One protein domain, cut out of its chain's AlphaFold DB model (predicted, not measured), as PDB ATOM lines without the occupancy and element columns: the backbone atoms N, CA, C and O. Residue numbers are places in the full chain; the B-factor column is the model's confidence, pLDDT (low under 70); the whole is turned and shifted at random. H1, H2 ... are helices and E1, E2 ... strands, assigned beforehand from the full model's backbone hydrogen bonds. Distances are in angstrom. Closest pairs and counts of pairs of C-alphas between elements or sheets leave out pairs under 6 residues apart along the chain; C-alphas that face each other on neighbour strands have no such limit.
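Overview. This is residues 67 to 179 of the 450 residues of the protein "Hypothetical protein" of Pinguiococcus pyrenoidosus (UniProt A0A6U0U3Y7). A strongly twisted, curled sheet of five strands makes the core, with H2 and H3 packed side by side over one face, making two layers: helices on one face of a sheet. At one end of the long axis H1 lies off the sheet, and residues 90 to 95 stick out there; the short strands E6 and E7 lie on the H1 side, with E7 packed on H1. The printed part has 113 residues with three named helices and seven named strands, in the order E1 E2 H1 E3 E4 E5 H2 H3 E6 E7. The large sheet runs E4 E3 E2 E1 E5, antiparallel throughout, and the class is mixed, helices and strands. The whole is compact, with a radius of gyration of the C-alphas of 14.4 A, yet elongated, spanning 47 by 27 by 21 A.

Along the chain. In the large sheet, E2 is residues 79 to 86, 19.7 A long, and bends by 57 degrees at residue 82. E1 is residues 67 to 73, 18.0 A, beginning at C-alpha 67 (28.149, -32.542, 9.071). E3 is residues 105 to 110, 15.1 A; E4 is residues 122 to 125, and E5 residues 129 to 131. H3 is residues 146 to 157, 17.1 A, H2 residues 134 to 143, 14.5 A, and H1 residues 94 to 102, 12.5 A, from C-alpha 94 (7.220, -25.085, 12.927). E6 is residues 166 to 168, and E7 is residues 171 to 173, ending at C-alpha 173 (16.099, -35.504, 10.783).

Arrangement. E1 and E2 form a hairpin, with N 70 and O 82 at 2.8 A. E2 and E3 are antiparallel, with N 83 and O 109 at 2.8 A. E3 and E4 form a hairpin, with N 106 and O 124 at 2.8 A. Edge strand E5 is antiparallel to E1, with N 130 and O 71 at 2.8 A. H2 is on the sheet at a height of 9.5 A, over E2 and E1; its closest C-alphas to E2 are Ala 140 and Thr 79, 5.6 A apart. H3 is on it at a height of 9.2 A, over E2; the C-alphas of Met 152 and Pro 81 are closest, at 6.3 A. H2 and H3 are close but not clearly touching, the C-alphas of Ala 141 and Arg 149 being closest at 7.1 A, and run opposite ways at a shallow tilt of 23 degrees. H1 is not on the sheet; its closest C-alpha pair with E7 is Arg 101 and Thr 171, 4.6 A. E6 and E7 meet only at a point, where C-alphas 168 and 171 face each other at 5.4 A. Each O i to N i+4 pair is within hydrogen-bond range in H1 and H3; in H2, 5 of 6 are.

Size, cuts and confidence. The C-alphas of Gly 92 and Thr 146 are the farthest apart, at 46.7 A. The printed part has no cut, and the link from E3 to E4 is long, with 11 residues. The mean pLDDT of the printed part is 85.6; residues 165 to 179 are under 70.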
ATOM      1  N   SER A  67      27.665 -31.806  10.236       95.69
ATOM      2  CA  SER A  67      28.149 -32.542   9.071       95.69
ATOM      3  C   SER A  67      28.367 -34.015   9.382       95.69
ATOM      4  O   SER A  67      28.593 -34.405  10.528       95.69
ATOM      5  N   SER A  68      28.222 -34.864   8.369       96.19
ATOM      6  CA  SER A  68      28.357 -36.316   8.515       96.19
ATOM      7  C   SER A  68      28.906 -36.957   7.243       96.19
ATOM      8  O   SER A  68      28.786 -36.399   6.152       96.19
ATOM      9  N   LEU A  69      29.493 -38.146   7.371       97.06
ATOM     10  CA  LEU A  69      29.945 -38.956   6.242       97.06
ATOM     11  C   LEU A  69      28.784 -39.671   5.579       97.06
ATOM     12  O   LEU A  69      27.981 -40.323   6.239       97.06
ATOM     13  N   CYS A  70      28.739 -39.641   4.259       96.31
ATOM     14  CA  CYS A  70      27.740 -40.358   3.487       96.31
ATOM     15  C   CYS A  70      28.320 -40.881   2.175       96.31
ATOM     16  O   CYS A  70      29.436 -40.555   1.772       96.31
ATOM     17  N   PHE A  71      27.524 -41.693   1.496       95.75
ATOM     18  CA  PHE A  71      27.739 -42.058   0.108       95.75
ATOM     19  C   PHE A  71      26.702 -41.371  -0.770       95.75
ATOM     20  O   PHE A  71      25.514 -41.375  -0.456       95.75
ATOM     21  N   VAL A  72      27.139 -40.820  -1.899       95.69
ATOM     22  CA  VAL A  72      26.275 -40.109  -2.843       95.69
ATOM     23  C   VAL A  72      26.339 -40.770  -4.211       95.69
ATOM     24  O   VAL A  72      27.413 -40.938  -4.794       95.69
ATOM     25  N   LYS A  73      25.181 -41.161  -4.754       95.00
ATOM     26  CA  LYS A  73      25.087 -41.698  -6.114       95.00
ATOM     27  C   LYS A  73      25.180 -40.555  -7.120       95.00
ATOM     28  O   LYS A  73      24.250 -39.761  -7.256       95.00
ATOM     29  N   LEU A  74      26.298 -40.494  -7.843       94.56
ATOM     30  CA  LEU A  74      26.539 -39.462  -8.846       94.56
ATOM     31  C   LEU A  74      25.704 -39.707 -10.120       94.56
ATOM     32  O   LEU A  74      25.540 -40.867 -10.528       94.56
ATOM     33  N   PRO A  75      25.212 -38.656 -10.808       93.19
ATOM     34  CA  PRO A  75      24.466 -38.813 -12.052       93.19
ATOM     35  C   PRO A  75      25.311 -39.532 -13.108       93.19
ATOM     36  O   PRO A  75      26.372 -39.056 -13.513       93.19
ATOM     37  N   ARG A  76      24.840 -40.704 -13.559       88.81
ATOM     38  CA  ARG A  76      25.558 -41.576 -14.516       88.81
ATOM     39  C   ARG A  76      26.961 -41.988 -14.039       88.81
ATOM     40  O   ARG A  76      27.816 -42.324 -14.857       88.81
ATOM     41  N   GLY A  77      27.207 -41.934 -12.732       89.25
ATOM     42  CA  GLY A  77      28.511 -42.170 -12.130       89.25
ATOM     43  C   GLY A  77      28.515 -43.301 -11.102       89.25
ATOM     44  O   GLY A  77      27.478 -43.921 -10.820       89.25
ATOM     45  N   PRO A  78      29.699 -43.592 -10.539       91.75
ATOM     46  CA  PRO A  78      29.809 -44.448  -9.368       91.75
ATOM     47  C   PRO A  78      29.129 -43.785  -8.164       91.75
ATOM     48  O   PRO A  78      28.766 -42.607  -8.194       91.75
ATOM     49  N   THR A  79      28.961 -44.552  -7.096       93.38
ATOM     50  CA  THR A  79      28.691 -43.943  -5.797       93.38
ATOM     51  C   THR A  79      30.000 -43.428  -5.208       93.38
ATOM     52  O   THR A  79      31.031 -44.079  -5.368       93.38
ATOM     53  N   TRP A  80      29.967 -42.256  -4.581       95.81
ATOM     54  CA  TRP A  80      31.155 -41.537  -4.132       95.81
ATOM     55  C   TRP A  80      31.049 -41.165  -2.652       95.81
ATOM     56  O   TRP A  80      29.948 -40.815  -2.218       95.81
ATOM     57  N   PRO A  81      32.138 -41.243  -1.868       96.56
ATOM     58  CA  PRO A  81      32.120 -40.773  -0.491       96.56
ATOM     59  C   PRO A  81      32.005 -39.245  -0.458       96.56
ATOM     60  O   PRO A  81      32.653 -38.537  -1.233       96.56
ATOM     61  N   ALA A  82      31.179 -38.729   0.441       97.38
ATOM     62  CA  ALA A  82      30.918 -37.304   0.556       97.38
ATOM     63  C   ALA A  82      30.668 -36.895   2.007       97.38
ATOM     64  O   ALA A  82      30.207 -37.690   2.831       97.38
ATOM     65  N   LYS A  83      30.923 -35.627   2.295       97.31
ATOM     66  CA  LYS A  83      30.433 -34.929   3.473       97.31
ATOM     67  C   LYS A  83      29.052 -34.372   3.154       97.31
ATOM     68  O   LYS A  83      28.860 -33.736   2.123       97.31
ATOM     69  N   VAL A  84      28.087 -34.618   4.025       97.19
ATOM     70  CA  VAL A  84      26.765 -33.996   3.949       97.19
ATOM     71  C   VAL A  84      26.650 -32.914   5.010       97.19
ATOM     72  O   VAL A  84      27.127 -33.109   6.127       97.19
ATOM     73  N   TYR A  85      26.018 -31.794   4.670       96.19
ATOM     74  CA  TYR A  85      25.725 -30.707   5.598       96.19
ATOM     75  C   TYR A  85      24.240 -30.706   5.941       96.19
ATOM     76  O   TYR A  85      23.379 -30.567   5.070       96.19
ATOM     77  N   ILE A  86      23.944 -30.870   7.225       95.56
ATOM     78  CA  ILE A  86      22.590 -30.956   7.754       95.56
ATOM     79  C   ILE A  86      22.204 -29.582   8.295       95.56
ATOM     80  O   ILE A  86      22.783 -29.100   9.272       95.56
ATOM     81  N   ARG A  87      21.222 -28.964   7.634       96.19
ATOM     82  CA  ARG A  87      20.584 -27.709   8.051       96.19
ATOM     83  C   ARG A  87      19.701 -27.952   9.274       96.19
ATOM     84  O   ARG A  87      19.168 -29.051   9.433       96.19
ATOM     85  N   ARG A  88      19.511 -26.932  10.115       95.81
ATOM     86  CA  ARG A  88      18.603 -27.018  11.272       95.81
ATOM     87  C   ARG A  88      17.575 -25.897  11.277       95.81
ATOM     88  O   ARG A  88      17.912 -24.768  10.938       95.81
ATOM     89  N   PRO A  89      16.326 -26.181  11.673       97.19
ATOM     90  CA  PRO A  89      15.341 -25.131  11.865       97.19
ATOM     91  C   PRO A  89      15.694 -24.317  13.113       97.19
ATOM     92  O   PRO A  89      16.228 -24.860  14.084       97.19
ATOM     93  N   GLN A  90      15.347 -23.032  13.120       96.62
ATOM     94  CA  GLN A  90      15.353 -22.230  14.339       96.62
ATOM     95  C   GLN A  90      14.499 -22.930  15.411       96.62
ATOM     96  O   GLN A  90      13.358 -23.321  15.119       96.62
ATOM     97  N   PRO A  91      15.002 -23.089  16.650       94.62
ATOM     98  CA  PRO A  91      14.228 -23.675  17.737       94.62
ATOM     99  C   PRO A  91      12.855 -23.009  17.892       94.62
ATOM    100  O   PRO A  91      12.742 -21.785  17.893       94.62
ATOM    101  N   GLY A  92      11.807 -23.830  17.990       94.69
ATOM    102  CA  GLY A  92      10.418 -23.371  18.112       94.69
ATOM    103  C   GLY A  92       9.717 -22.990  16.799       94.69
ATOM    104  O   GLY A  92       8.512 -22.768  16.820       94.69
ATOM    105  N   SER A  93      10.406 -22.963  15.652       96.31
ATOM    106  CA  SER A  93       9.779 -22.610  14.369       96.31
ATOM    107  C   SER A  93       9.212 -23.833  13.640       96.31
ATOM    108  O   SER A  93       9.941 -24.594  12.998       96.31
ATOM    109  N   ASP A  94       7.892 -24.021  13.690       95.06
ATOM    110  CA  ASP A  94       7.220 -25.085  12.927       95.06
ATOM    111  C   ASP A  94       7.203 -24.820  11.418       95.06
ATOM    112  O   ASP A  94       7.229 -25.766  10.624       95.06
ATOM    113  N   HIS A  95       7.241 -23.545  11.024       96.00
ATOM    114  CA  HIS A  95       7.420 -23.143   9.633       96.00
ATOM    115  C   HIS A  95       8.756 -23.660   9.085       96.00
ATOM    116  O   HIS A  95       8.759 -24.413   8.111       96.00
ATOM    117  N   ALA A  96       9.868 -23.372   9.772       95.88
ATOM    118  CA  ALA A  96      11.201 -23.817   9.364       95.88
ATOM    119  C   ALA A  96      11.299 -25.346   9.291       95.88
ATOM    120  O   ALA A  96      11.838 -25.901   8.331       95.88
ATOM    121  N   LYS A  97      10.718 -26.049  10.278       94.19
ATOM    122  CA  LYS A  97      10.605 -27.514  10.236       94.19
ATOM    123  C   LYS A  97       9.859 -27.955   8.981       94.19
ATOM    124  O   LYS A  97      10.339 -28.826   8.271       94.19
ATOM    125  N   SER A  98       8.694 -27.371   8.689       93.56
ATOM    126  CA  SER A  98       7.906 -27.717   7.501       93.56
ATOM    127  C   SER A  98       8.678 -27.499   6.199       93.56
ATOM    128  O   SER A  98       8.658 -28.386   5.350       93.56
ATOM    129  N   CYS A  99       9.382 -26.376   6.057       94.81
ATOM    130  CA  CYS A  99      10.209 -26.085   4.885       94.81
ATOM    131  C   CYS A  99      11.319 -27.133   4.707       94.81
ATOM    132  O   CYS A  99      11.454 -27.705   3.629       94.81
ATOM    133  N   LEU A 100      12.037 -27.489   5.781       93.94
ATOM    134  CA  LEU A 100      13.060 -28.544   5.739       93.94
ATOM    135  C   LEU A 100      12.499 -29.931   5.400       93.94
ATOM    136  O   LEU A 100      13.169 -30.704   4.724       93.94
ATOM    137  N   ARG A 101      11.275 -30.257   5.838       90.25
ATOM    138  CA  ARG A 101      10.613 -31.532   5.494       90.25
ATOM    139  C   ARG A 101      10.283 -31.658   4.011       90.25
ATOM    140  O   ARG A 101      10.178 -32.769   3.503       90.25
ATOM    141  N   GLN A 102      10.052 -30.535   3.341       93.12
ATOM    142  CA  GLN A 102       9.642 -30.507   1.940       93.12
ATOM    143  C   GLN A 102      10.826 -30.454   0.976       93.12
ATOM    144  O   GLN A 102      10.628 -30.671  -0.214       93.12
ATOM    145  N   GLU A 103      12.032 -30.176   1.469       94.06
ATOM    146  CA  GLU A 103      13.226 -30.031   0.646       94.06
ATOM    147  C   GLU A 103      13.712 -31.406   0.133       94.06
ATOM    148  O   GLU A 103      14.167 -32.239   0.923       94.06
ATOM    149  N   PRO A 104      13.645 -31.680  -1.187       95.56
ATOM    150  CA  PRO A 104      14.092 -32.956  -1.742       95.56
ATOM    151  C   PRO A 104      15.617 -33.067  -1.860       95.56
ATOM    152  O   PRO A 104      16.130 -34.147  -2.181       95.56
ATOM    153  N   LYS A 105      16.355 -31.971  -1.643       96.12
ATOM    154  CA  LYS A 105      17.805 -31.917  -1.823       96.12
ATOM    155  C   LYS A 105      18.547 -31.716  -0.512       96.12
ATOM    156  O   LYS A 105      18.048 -31.203   0.477       96.12
ATOM    157  N   ILE A 106      19.808 -32.109  -0.515       96.25
ATOM    158  CA  ILE A 106      20.725 -31.851   0.580       96.25
ATOM    159  C   ILE A 106      22.071 -31.380   0.052       96.25
ATOM    160  O   ILE A 106      22.490 -31.753  -1.045       96.25
ATOM    161  N   LEU A 107      22.726 -30.522   0.826       97.12
ATOM    162  CA  LEU A 107      24.029 -29.982   0.489       97.12
ATOM    163  C   LEU A 107      25.111 -31.034   0.762       97.12
ATOM    164  O   LEU A 107      25.236 -31.538   1.881       97.12
ATOM    165  N   VAL A 108      25.895 -31.361  -0.263       97.31
ATOM    166  CA  VAL A 108      26.964 -32.363  -0.204       97.31
ATOM    167  C   VAL A 108      28.271 -31.809  -0.757       97.31
ATOM    168  O   VAL A 108      28.278 -31.029  -1.704       97.31
ATOM    169  N   GLU A 109      29.386 -32.254  -0.197       97.44
ATOM    170  CA  GLU A 109      30.748 -31.985  -0.656       97.44
ATOM    171  C   GLU A 109      31.449 -33.328  -0.874       97.44
ATOM    172  O   GLU A 109      31.531 -34.155   0.032       97.44
ATOM    173  N   LEU A 110      31.916 -33.591  -2.094       97.19
ATOM    174  CA  LEU A 110      32.591 -34.852  -2.406       97.19
ATOM    175  C   LEU A 110      34.029 -34.819  -1.884       97.19
ATOM    176  O   LEU A 110      34.744 -33.855  -2.140       97.19
ATOM    177  N   PHE A 111      34.485 -35.908  -1.266       96.56
ATOM    178  CA  PHE A 111      35.910 -36.080  -0.975       96.56
ATOM    179  C   PHE A 111      36.669 -36.318  -2.280       96.56
ATOM    180  O   PHE A 111      36.225 -37.126  -3.101       96.56
ATOM    181  N   SER A 112      37.792 -35.627  -2.495       95.44
ATOM    182  CA  SER A 112      38.597 -35.704  -3.726       95.44
ATOM    183  C   SER A 112      37.738 -35.790  -5.011       95.44
ATOM    184  O   SER A 112      37.735 -36.827  -5.692       95.44
ATOM    185  N   PRO A 113      36.954 -34.741  -5.341       94.75
ATOM    186  CA  PRO A 113      35.917 -34.816  -6.364       94.75
ATOM    187  C   PRO A 113      36.477 -35.222  -7.734       94.75
ATOM    188  O   PRO A 113      37.552 -34.764  -8.143       94.75
ATOM    189  N   PRO A 114      35.750 -36.036  -8.525       92.88
ATOM    190  CA  PRO A 114      36.124 -36.263  -9.915       92.88
ATOM    191  C   PRO A 114      36.086 -34.938 -10.688       92.88
ATOM    192  O   PRO A 114      35.169 -34.154 -10.492       92.88
ATOM    193  N   LYS A 115      36.983 -34.737 -11.665       92.06
ATOM    194  CA  LYS A 115      37.131 -33.479 -12.447       92.06
ATOM    195  C   LYS A 115      35.845 -32.857 -13.026       92.06
ATOM    196  O   LYS A 115      35.863 -31.703 -13.428       92.06
ATOM    197  N   LYS A 116      34.771 -33.637 -13.174       93.25
ATOM    198  CA  LYS A 116      33.478 -33.183 -13.718       93.25
ATOM    199  C   LYS A 116      32.531 -32.620 -12.654       93.25
ATOM    200  O   LYS A 116      31.463 -32.140 -13.017       93.25
ATOM    201  N   TYR A 117      32.882 -32.751 -11.384       94.06
ATOM    202  CA  TYR A 117      32.081 -32.331 -10.246       94.06
ATOM    203  C   TYR A 117      32.749 -31.136  -9.566       94.06
ATOM    204  O   TYR A 117      33.975 -31.010  -9.637       94.06
ATOM    205  N   PRO A 118      31.954 -30.245  -8.956       94.62
ATOM    206  CA  PRO A 118      32.489 -29.084  -8.266       94.62
ATOM    207  C   PRO A 118      33.353 -29.512  -7.075       94.62
ATOM    208  O   PRO A 118      33.115 -30.550  -6.453       94.62
ATOM    209  N   SER A 119      34.358 -28.692  -6.777       94.31
ATOM    210  CA  SER A 119      35.156 -28.799  -5.553       94.31
ATOM    211  C   SER A 119      34.440 -28.235  -4.329       94.31
ATOM    212  O   SER A 119      34.833 -28.534  -3.212       94.31
ATOM    213  N   GLU A 120      33.421 -27.406  -4.541       94.56
ATOM    214  CA  GLU A 120      32.634 -26.783  -3.481       94.56
ATOM    215  C   GLU A 120      31.353 -27.580  -3.184       94.56
ATOM    216  O   GLU A 120      30.883 -28.331  -4.051       94.56
ATOM    217  N   PRO A 121      30.758 -27.401  -1.988       96.31
ATOM    218  CA  PRO A 121      29.472 -27.996  -1.652       96.31
ATOM    219  C   PRO A 121      28.368 -27.631  -2.659       96.31
ATOM    220  O   PRO A 121      28.233 -26.475  -3.061       96.31
ATOM    221  N   PHE A 122      27.538 -28.605  -3.034       96.06
ATOM    222  CA  PHE A 122      26.436 -28.433  -3.984       96.06
ATOM    223  C   PHE A 122      25.191 -29.227  -3.578       96.06
ATOM    224  O   PHE A 122      25.263 -30.185  -2.810       96.06
ATOM    225  N   TRP A 123      24.031 -28.831  -4.103       96.81
ATOM    226  CA  TRP A 123      22.763 -29.514  -3.840       96.81
ATOM    227  C   TRP A 123      22.649 -30.837  -4.594       96.81
ATOM    228  O   TRP A 123      22.825 -30.886  -5.814       96.81
ATOM    229  N   HIS A 124      22.261 -31.894  -3.883       96.75
ATOM    230  CA  HIS A 124      22.041 -33.221  -4.448       96.75
ATOM    231  C   HIS A 124      20.760 -33.864  -3.919       96.75
ATOM    232  O   HIS A 124      20.354 -33.611  -2.794       96.75
ATOM    233  N   GLU A 125      20.121 -34.713  -4.719       96.38
ATOM    234  CA  GLU A 125      18.863 -35.373  -4.342       96.38
ATOM    235  C   GLU A 125      19.052 -36.303  -3.135       96.38
ATOM    236  O   GLU A 125      19.896 -37.207  -3.158       96.38
ATOM    237  N   VAL A 126      18.207 -36.149  -2.113       94.75
ATOM    238  CA  VAL A 126      18.226 -36.968  -0.890       94.75
ATOM    239  C   VAL A 126      18.069 -38.458  -1.213       94.75
ATOM    240  O   VAL A 126      18.741 -39.307  -0.626       94.75
ATOM    241  N   ALA A 127      17.268 -38.791  -2.232       94.06
ATOM    242  CA  ALA A 127      17.066 -40.160  -2.713       94.06
ATOM    243  C   ALA A 127      18.360 -40.860  -3.181       94.06
ATOM    244  O   ALA A 127      18.397 -42.092  -3.287       94.06
ATOM    245  N   HIS A 128      19.430 -40.104  -3.435       95.38
ATOM    246  CA  HIS A 128      20.739 -40.598  -3.858       95.38
ATOM    247  C   HIS A 128      21.790 -40.603  -2.742       95.38
ATOM    248  O   HIS A 128      22.929 -40.992  -3.006       95.38
ATOM    249  N   VAL A 129      21.428 -40.214  -1.520       94.94
ATOM    250  CA  VAL A 129      22.314 -40.227  -0.353       94.94
ATOM    251  C   VAL A 129      22.111 -41.515   0.444       94.94
ATOM    252  O   VAL A 129      20.990 -41.999   0.618       94.94
ATOM    253  N   ARG A 130      23.203 -42.123   0.896       93.31
ATOM    254  CA  ARG A 130      23.230 -43.353   1.698       93.31
ATOM    255  C   ARG A 130      24.155 -43.170   2.895       93.31
ATOM    256  O   ARG A 130      25.087 -42.371   2.845       93.31
ATOM    257  N   SER A 131      23.895 -43.919   3.963       93.25
ATOM    258  CA  SER A 131      24.770 -43.946   5.137       93.25
ATOM    259  C   SER A 131      26.168 -44.442   4.759       93.25
ATOM    260  O   SER A 131      26.310 -45.302   3.888       93.25
ATOM    261  N   PHE A 132      27.193 -43.896   5.410       91.44
ATOM    262  CA  PHE A 132      28.567 -44.368   5.272       91.44
ATOM    263  C   PHE A 132      28.760 -45.624   6.135       91.44
ATOM    264  O   PHE A 132      29.100 -45.532   7.312       91.44
ATOM    265  N   SER A 133      28.453 -46.794   5.567       87.81
ATOM    266  CA  SER A 133      28.533 -48.098   6.238       87.81
ATOM    267  C   SER A 133      29.434 -49.078   5.482       87.81
ATOM    268  O   SER A 133      29.543 -49.006   4.256       87.81
ATOM    269  N   GLY A 134      30.029 -50.032   6.210       80.94
ATOM    270  CA  GLY A 134      31.014 -50.987   5.678       80.94
ATOM    271  C   GLY A 134      30.547 -51.780   4.451       80.94
ATOM    272  O   GLY A 134      31.309 -51.934   3.496       80.94
ATOM    273  N   ASP A 135      29.283 -52.212   4.422       78.94
ATOM    274  CA  ASP A 135      28.717 -52.936   3.274       78.94
ATOM    275  C   ASP A 135      28.805 -52.103   1.992       78.94
ATOM    276  O   ASP A 135      29.232 -52.581   0.937       78.94
ATOM    277  N   PHE A 136      28.473 -50.818   2.106       75.06
ATOM    278  CA  PHE A 136      28.454 -49.902   0.981       75.06
ATOM    279  C   PHE A 136      29.864 -49.474   0.564       75.06
ATOM    280  O   PHE A 136      30.110 -49.233  -0.621       75.06
ATOM    281  N   GLU A 137      30.818 -49.445   1.499       77.75
ATOM    282  CA  GLU A 137      32.227 -49.223   1.169       77.75
ATOM    283  C   GLU A 137      32.741 -50.277   0.188       77.75
ATOM    284  O   GLU A 137      33.461 -49.935  -0.748       77.75
ATOM    285  N   SER A 138      32.351 -51.544   0.362       76.19
ATOM    286  CA  SER A 138      32.795 -52.635  -0.511       76.19
ATOM    287  C   SER A 138      32.273 -52.483  -1.948       76.19
ATOM    288  O   SER A 138      33.006 -52.697  -2.919       76.19
ATOM    289  N   ASP A 139      31.027 -52.036  -2.100       73.00
ATOM    290  CA  ASP A 139      30.393 -51.782  -3.395       73.00
ATOM    291  C   ASP A 139      30.954 -50.529  -4.065       73.00
ATOM    292  O   ASP A 139      31.293 -50.542  -5.255       73.00
ATOM    293  N   ALA A 140      31.115 -49.455  -3.293       74.44
ATOM    294  CA  ALA A 140      31.713 -48.220  -3.770       74.44
ATOM    295  C   ALA A 140      33.167 -48.462  -4.203       74.44
ATOM    296  O   ALA A 140      33.542 -48.086  -5.315       74.44
ATOM    297  N   ALA A 141      33.972 -49.149  -3.386       75.56
ATOM    298  CA  ALA A 141      35.367 -49.459  -3.689       75.56
ATOM    299  C   ALA A 141      35.508 -50.281  -4.977       75.56
ATOM    300  O   ALA A 141      36.382 -49.984  -5.791       75.56
ATOM    301  N   ARG A 142      34.615 -51.253  -5.218       74.88
ATOM    302  CA  ARG A 142      34.580 -52.014  -6.481       74.88
ATOM    303  C   ARG A 142      34.246 -51.140  -7.687       74.88
ATOM    304  O   ARG A 142      34.781 -51.356  -8.773       74.88
ATOM    305  N   SER A 143      33.380 -50.145  -7.509       71.38
ATOM    306  CA  SER A 143      32.970 -49.235  -8.581       71.38
ATOM    307  C   SER A 143      33.991 -48.125  -8.873       71.38
ATOM    308  O   SER A 143      33.855 -47.428  -9.885       71.38
ATOM    309  N   MET A 144      34.983 -47.919  -8.005       79.25
ATOM    310  CA  MET A 144      35.887 -46.774  -8.051       79.25
ATOM    311  C   MET A 144      37.288 -47.144  -8.564       79.25
ATOM    312  O   MET A 144      37.924 -48.091  -8.115       79.25
ATOM    313  N   ARG A 145      37.814 -46.352  -9.511       82.25
ATOM    314  CA  ARG A 145      39.233 -46.409  -9.927       82.25
ATOM    315  C   ARG A 145      40.131 -45.736  -8.871       82.25
ATOM    316  O   ARG A 145      39.657 -45.322  -7.821       82.25
ATOM    317  N   THR A 146      41.421 -45.547  -9.169       79.94
ATOM    318  CA  THR A 146      42.408 -44.888  -8.283       79.94
ATOM    319  C   THR A 146      41.910 -43.595  -7.629       79.94
ATOM    320  O   THR A 146      42.108 -43.430  -6.433       79.94
ATOM    321  N   ALA A 147      41.196 -42.726  -8.354       80.75
ATOM    322  CA  ALA A 147      40.658 -41.483  -7.787       80.75
ATOM    323  C   ALA A 147      39.707 -41.711  -6.596       80.75
ATOM    324  O   ALA A 147      39.748 -40.961  -5.629       80.75
ATOM    325  N   GLY A 148      38.894 -42.769  -6.625       86.69
ATOM    326  CA  GLY A 148      37.993 -43.053  -5.509       86.69
ATOM    327  C   GLY A 148      38.681 -43.722  -4.320       86.69
ATOM    328  O   GLY A 148      38.160 -43.657  -3.214       86.69
ATOM    329  N   ARG A 149      39.881 -44.299  -4.500       88.69
ATOM    330  CA  ARG A 149      40.696 -44.760  -3.362       88.69
ATOM    331  C   ARG A 149      41.176 -43.583  -2.514       88.69
ATOM    332  O   ARG A 149      41.074 -43.661  -1.296       88.69
ATOM    333  N   ASN A 150      41.616 -42.496  -3.150       91.88
ATOM    334  CA  ASN A 150      42.010 -41.274  -2.441       91.88
ATOM    335  C   ASN A 150      40.813 -40.648  -1.715       91.88
ATOM    336  O   ASN A 150      40.914 -40.349  -0.535       91.88
ATOM    337  N   ALA A 151      39.658 -40.563  -2.386       94.12
ATOM    338  CA  ALA A 151      38.425 -40.063  -1.779       94.12
ATOM    339  C   ALA A 151      37.988 -40.880  -0.548       94.12
ATOM    340  O   ALA A 151      37.537 -40.319   0.444       94.12
ATOM    341  N   MET A 152      38.136 -42.209  -0.591       93.12
ATOM    342  CA  MET A 152      37.842 -43.078   0.554       93.12
ATOM    343  C   MET A 152      38.836 -42.907   1.703       93.12
ATOM    344  O   MET A 152      38.427 -42.962   2.860       93.12
ATOM    345  N   ALA A 153      40.124 -42.737   1.398       93.19
ATOM    346  CA  ALA A 153      41.136 -42.466   2.416       93.19
ATOM    347  C   ALA A 153      40.838 -41.137   3.125       93.19
ATOM    348  O   ALA A 153      40.707 -41.116   4.343       93.19
ATOM    349  N   GLU A 154      40.582 -40.080   2.353       95.31
ATOM    350  CA  GLU A 154      40.210 -38.759   2.865       95.31
ATOM    351  C   GLU A 154      38.929 -38.807   3.718       95.31
ATOM    352  O   GLU A 154      38.882 -38.252   4.814       95.31
ATOM    353  N   ALA A 155      37.903 -39.542   3.269       95.06
ATOM    354  CA  ALA A 155      36.674 -39.722   4.039       95.06
ATOM    355  C   ALA A 155      36.937 -40.382   5.403       95.06
ATOM    356  O   ALA A 155      36.395 -39.936   6.414       95.06
ATOM    357  N   ARG A 156      37.797 -41.407   5.449       93.75
ATOM    358  CA  ARG A 156      38.174 -42.106   6.691       93.75
ATOM    359  C   ARG A 156      39.013 -41.236   7.626       93.75
ATOM    360  O   ARG A 156      38.871 -41.354   8.836       93.75
ATOM    361  N   GLU A 157      39.847 -40.362   7.076       96.19
ATOM    362  CA  GLU A 157      40.687 -39.431   7.840       96.19
ATOM    363  C   GLU A 157      39.902 -38.229   8.398       96.19
ATOM    364  O   GLU A 157      40.349 -37.588   9.345       96.19
ATOM    365  N   SER A 158      38.713 -37.934   7.860       92.88
ATOM    366  CA  SER A 158      37.930 -36.744   8.227       92.88
ATOM    367  C   SER A 158      37.365 -36.729   9.658       92.88
ATOM    368  O   SER A 158      36.849 -35.696  10.082       92.88
ATOM    369  N   ASN A 159      37.424 -37.845  10.401       93.44
ATOM    370  CA  ASN A 159      36.840 -38.023  11.746       93.44
ATOM    371  C   ASN A 159      35.345 -37.659  11.870       93.44
ATOM    372  O   ASN A 159      34.821 -37.520  12.976       93.44
ATOM    373  N   LEU A 160      34.638 -37.508  10.752       93.12
ATOM    374  CA  LEU A 160      33.224 -37.171  10.749       93.12
ATOM    375  C   LEU A 160      32.368 -38.388  11.124       93.12
ATOM    376  O   LEU A 160      32.665 -39.511  10.704       93.12
ATOM    377  N   PRO A 161      31.264 -38.193  11.865       93.81
ATOM    378  CA  PRO A 161      30.365 -39.288  12.183       93.81
ATOM    379  C   PRO A 161      29.711 -39.816  10.904       93.81
ATOM    380  O   PRO A 161      29.327 -39.046  10.021       93.81
ATOM    381  N   ALA A 162      29.544 -41.136  10.809       91.75
ATOM    382  CA  ALA A 162      28.733 -41.726   9.755       91.75
ATOM    383  C   ALA A 162      27.309 -41.170   9.832       91.75
ATOM    384  O   ALA A 162      26.698 -41.130  10.901       91.75
ATOM    385  N   LEU A 163      26.779 -40.757   8.687       89.50
ATOM    386  CA  LEU A 163      25.433 -40.238   8.574       89.50
ATOM    387  C   LEU A 163      24.450 -41.332   8.996       89.50
ATOM    388  O   LEU A 163      24.274 -42.341   8.307       89.50
ATOM    389  N   ARG A 164      23.785 -41.111  10.125       82.69
ATOM    390  CA  ARG A 164      22.704 -41.961  10.612       82.69
ATOM    391  C   ARG A 164      21.387 -41.374  10.129       82.69
ATOM    392  O   ARG A 164      20.812 -40.500  10.768       82.69
ATOM    393  N   LEU A 165      20.950 -41.811   8.952       65.81
ATOM    394  CA  LEU A 165      19.662 -41.398   8.404       65.81
ATOM    395  C   LEU A 165      18.546 -42.163   9.103       65.81
ATOM    396  O   LEU A 165      18.355 -43.348   8.837       65.81
ATOM    397  N   HIS A 166      17.771 -41.464   9.925       60.16
ATOM    398  CA  HIS A 166      16.369 -41.810  10.117       60.16
ATOM    399  C   HIS A 166      15.556 -40.921   9.179       60.16
ATOM    400  O   HIS A 166      15.308 -39.752   9.459       60.16
ATOM    401  N   PHE A 167      15.203 -41.463   8.013       49.19
ATOM    402  CA  PHE A 167      14.293 -40.794   7.091       49.19
ATOM    403  C   PHE A 167      12.866 -40.915   7.620       49.19
ATOM    404  O   PHE A 167      12.134 -41.828   7.246       49.19
ATOM    405  N   GLU A 168      12.451 -39.995   8.480       42.88
ATOM    406  CA  GLU A 168      11.040 -39.860   8.819       42.88
ATOM    407  C   GLU A 168      10.351 -39.083   7.683       42.88
ATOM    408  O   GLU A 168      10.612 -37.900   7.466       42.88
ATOM    409  N   LYS A 169       9.511 -39.758   6.883       40.44
ATOM    410  CA  LYS A 169       8.674 -39.139   5.828       40.44
ATOM    411  C   LYS A 169       9.426 -38.200   4.859       40.44
ATOM    412  O   LYS A 169       8.924 -37.134   4.523       40.44
ATOM    413  N   GLY A 170      10.625 -38.577   4.409       35.31
ATOM    414  CA  GLY A 170      11.413 -37.750   3.478       35.31
ATOM    415  C   GLY A 170      12.137 -36.568   4.129       35.31
ATOM    416  O   GLY A 170      12.786 -35.798   3.432       35.31
ATOM    417  N   THR A 171      12.096 -36.467   5.457       41.47
ATOM    418  CA  THR A 171      12.841 -35.469   6.222       41.47
ATOM    419  C   THR A 171      14.180 -36.048   6.632       41.47
ATOM    420  O   THR A 171      14.248 -37.144   7.193       41.47
ATOM    421  N   LEU A 172      15.248 -35.295   6.402       47.69
ATOM    422  CA  LEU A 172      16.538 -35.574   7.010       47.69
ATOM    423  C   LEU A 172      16.513 -35.039   8.444       47.69
ATOM    424  O   LEU A 172      16.949 -33.924   8.712       47.69
ATOM    425  N   LEU A 173      15.936 -35.806   9.369       45.62
ATOM    426  CA  LEU A 173      16.099 -35.504  10.783       45.62
ATOM    427  C   LEU A 173      17.536 -35.866  11.154       45.62
ATOM    428  O   LEU A 173      17.943 -37.026  11.049       45.62
ATOM    429  N   ALA A 174      18.322 -34.871  11.575       45.66
ATOM    430  CA  ALA A 174      19.516 -35.160  12.355       45.66
ATOM    431  C   ALA A 174      19.074 -36.037  13.534       45.66
ATOM    432  O   ALA A 174      18.059 -35.739  14.165       45.66
ATOM    433  N   LEU A 175      19.813 -37.104  13.830       42.38
ATOM    434  CA  LEU A 175      19.513 -37.992  14.959       42.38
ATOM    435  C   LEU A 175      19.421 -37.219  16.289       42.38
ATOM    436  O   LEU A 175      18.721 -37.644  17.196       42.38
ATOM    437  N   ASP A 176      20.029 -36.034  16.351       40.88
ATOM    438  CA  ASP A 176      19.934 -35.076  17.456       40.88
ATOM    439  C   ASP A 176      18.502 -34.584  17.737       40.88
ATOM    440  O   ASP A 176      18.226 -34.104  18.827       40.88
ATOM    441  N   SER A 177      17.570 -34.753  16.793       39.50
ATOM    442  CA  SER A 177      16.130 -34.505  16.990       39.50
ATOM    443  C   SER A 177      15.434 -35.609  17.806       39.50
ATOM    444  O   SER A 177      14.293 -35.427  18.218       39.50
ATOM    445  N   LEU A 178      16.088 -36.765  17.971       39.38
ATOM    446  CA  LEU A 178      15.644 -37.914  18.777       39.38
ATOM    447  C   LEU A 178      16.341 -37.969  20.140       39.38
ATOM    448  O   LEU A 178      16.044 -38.857  20.941       39.38
ATOM    449  N   LEU A 179      17.294 -37.069  20.376       37.44
ATOM    450  CA  LEU A 179      17.902 -36.907  21.680       37.44
ATOM    451  C   LEU A 179      16.941 -36.109  22.557       37.44
ATOM    452  O   LEU A 179      16.299 -35.162  22.100       37.44
TER     453      LEU A 179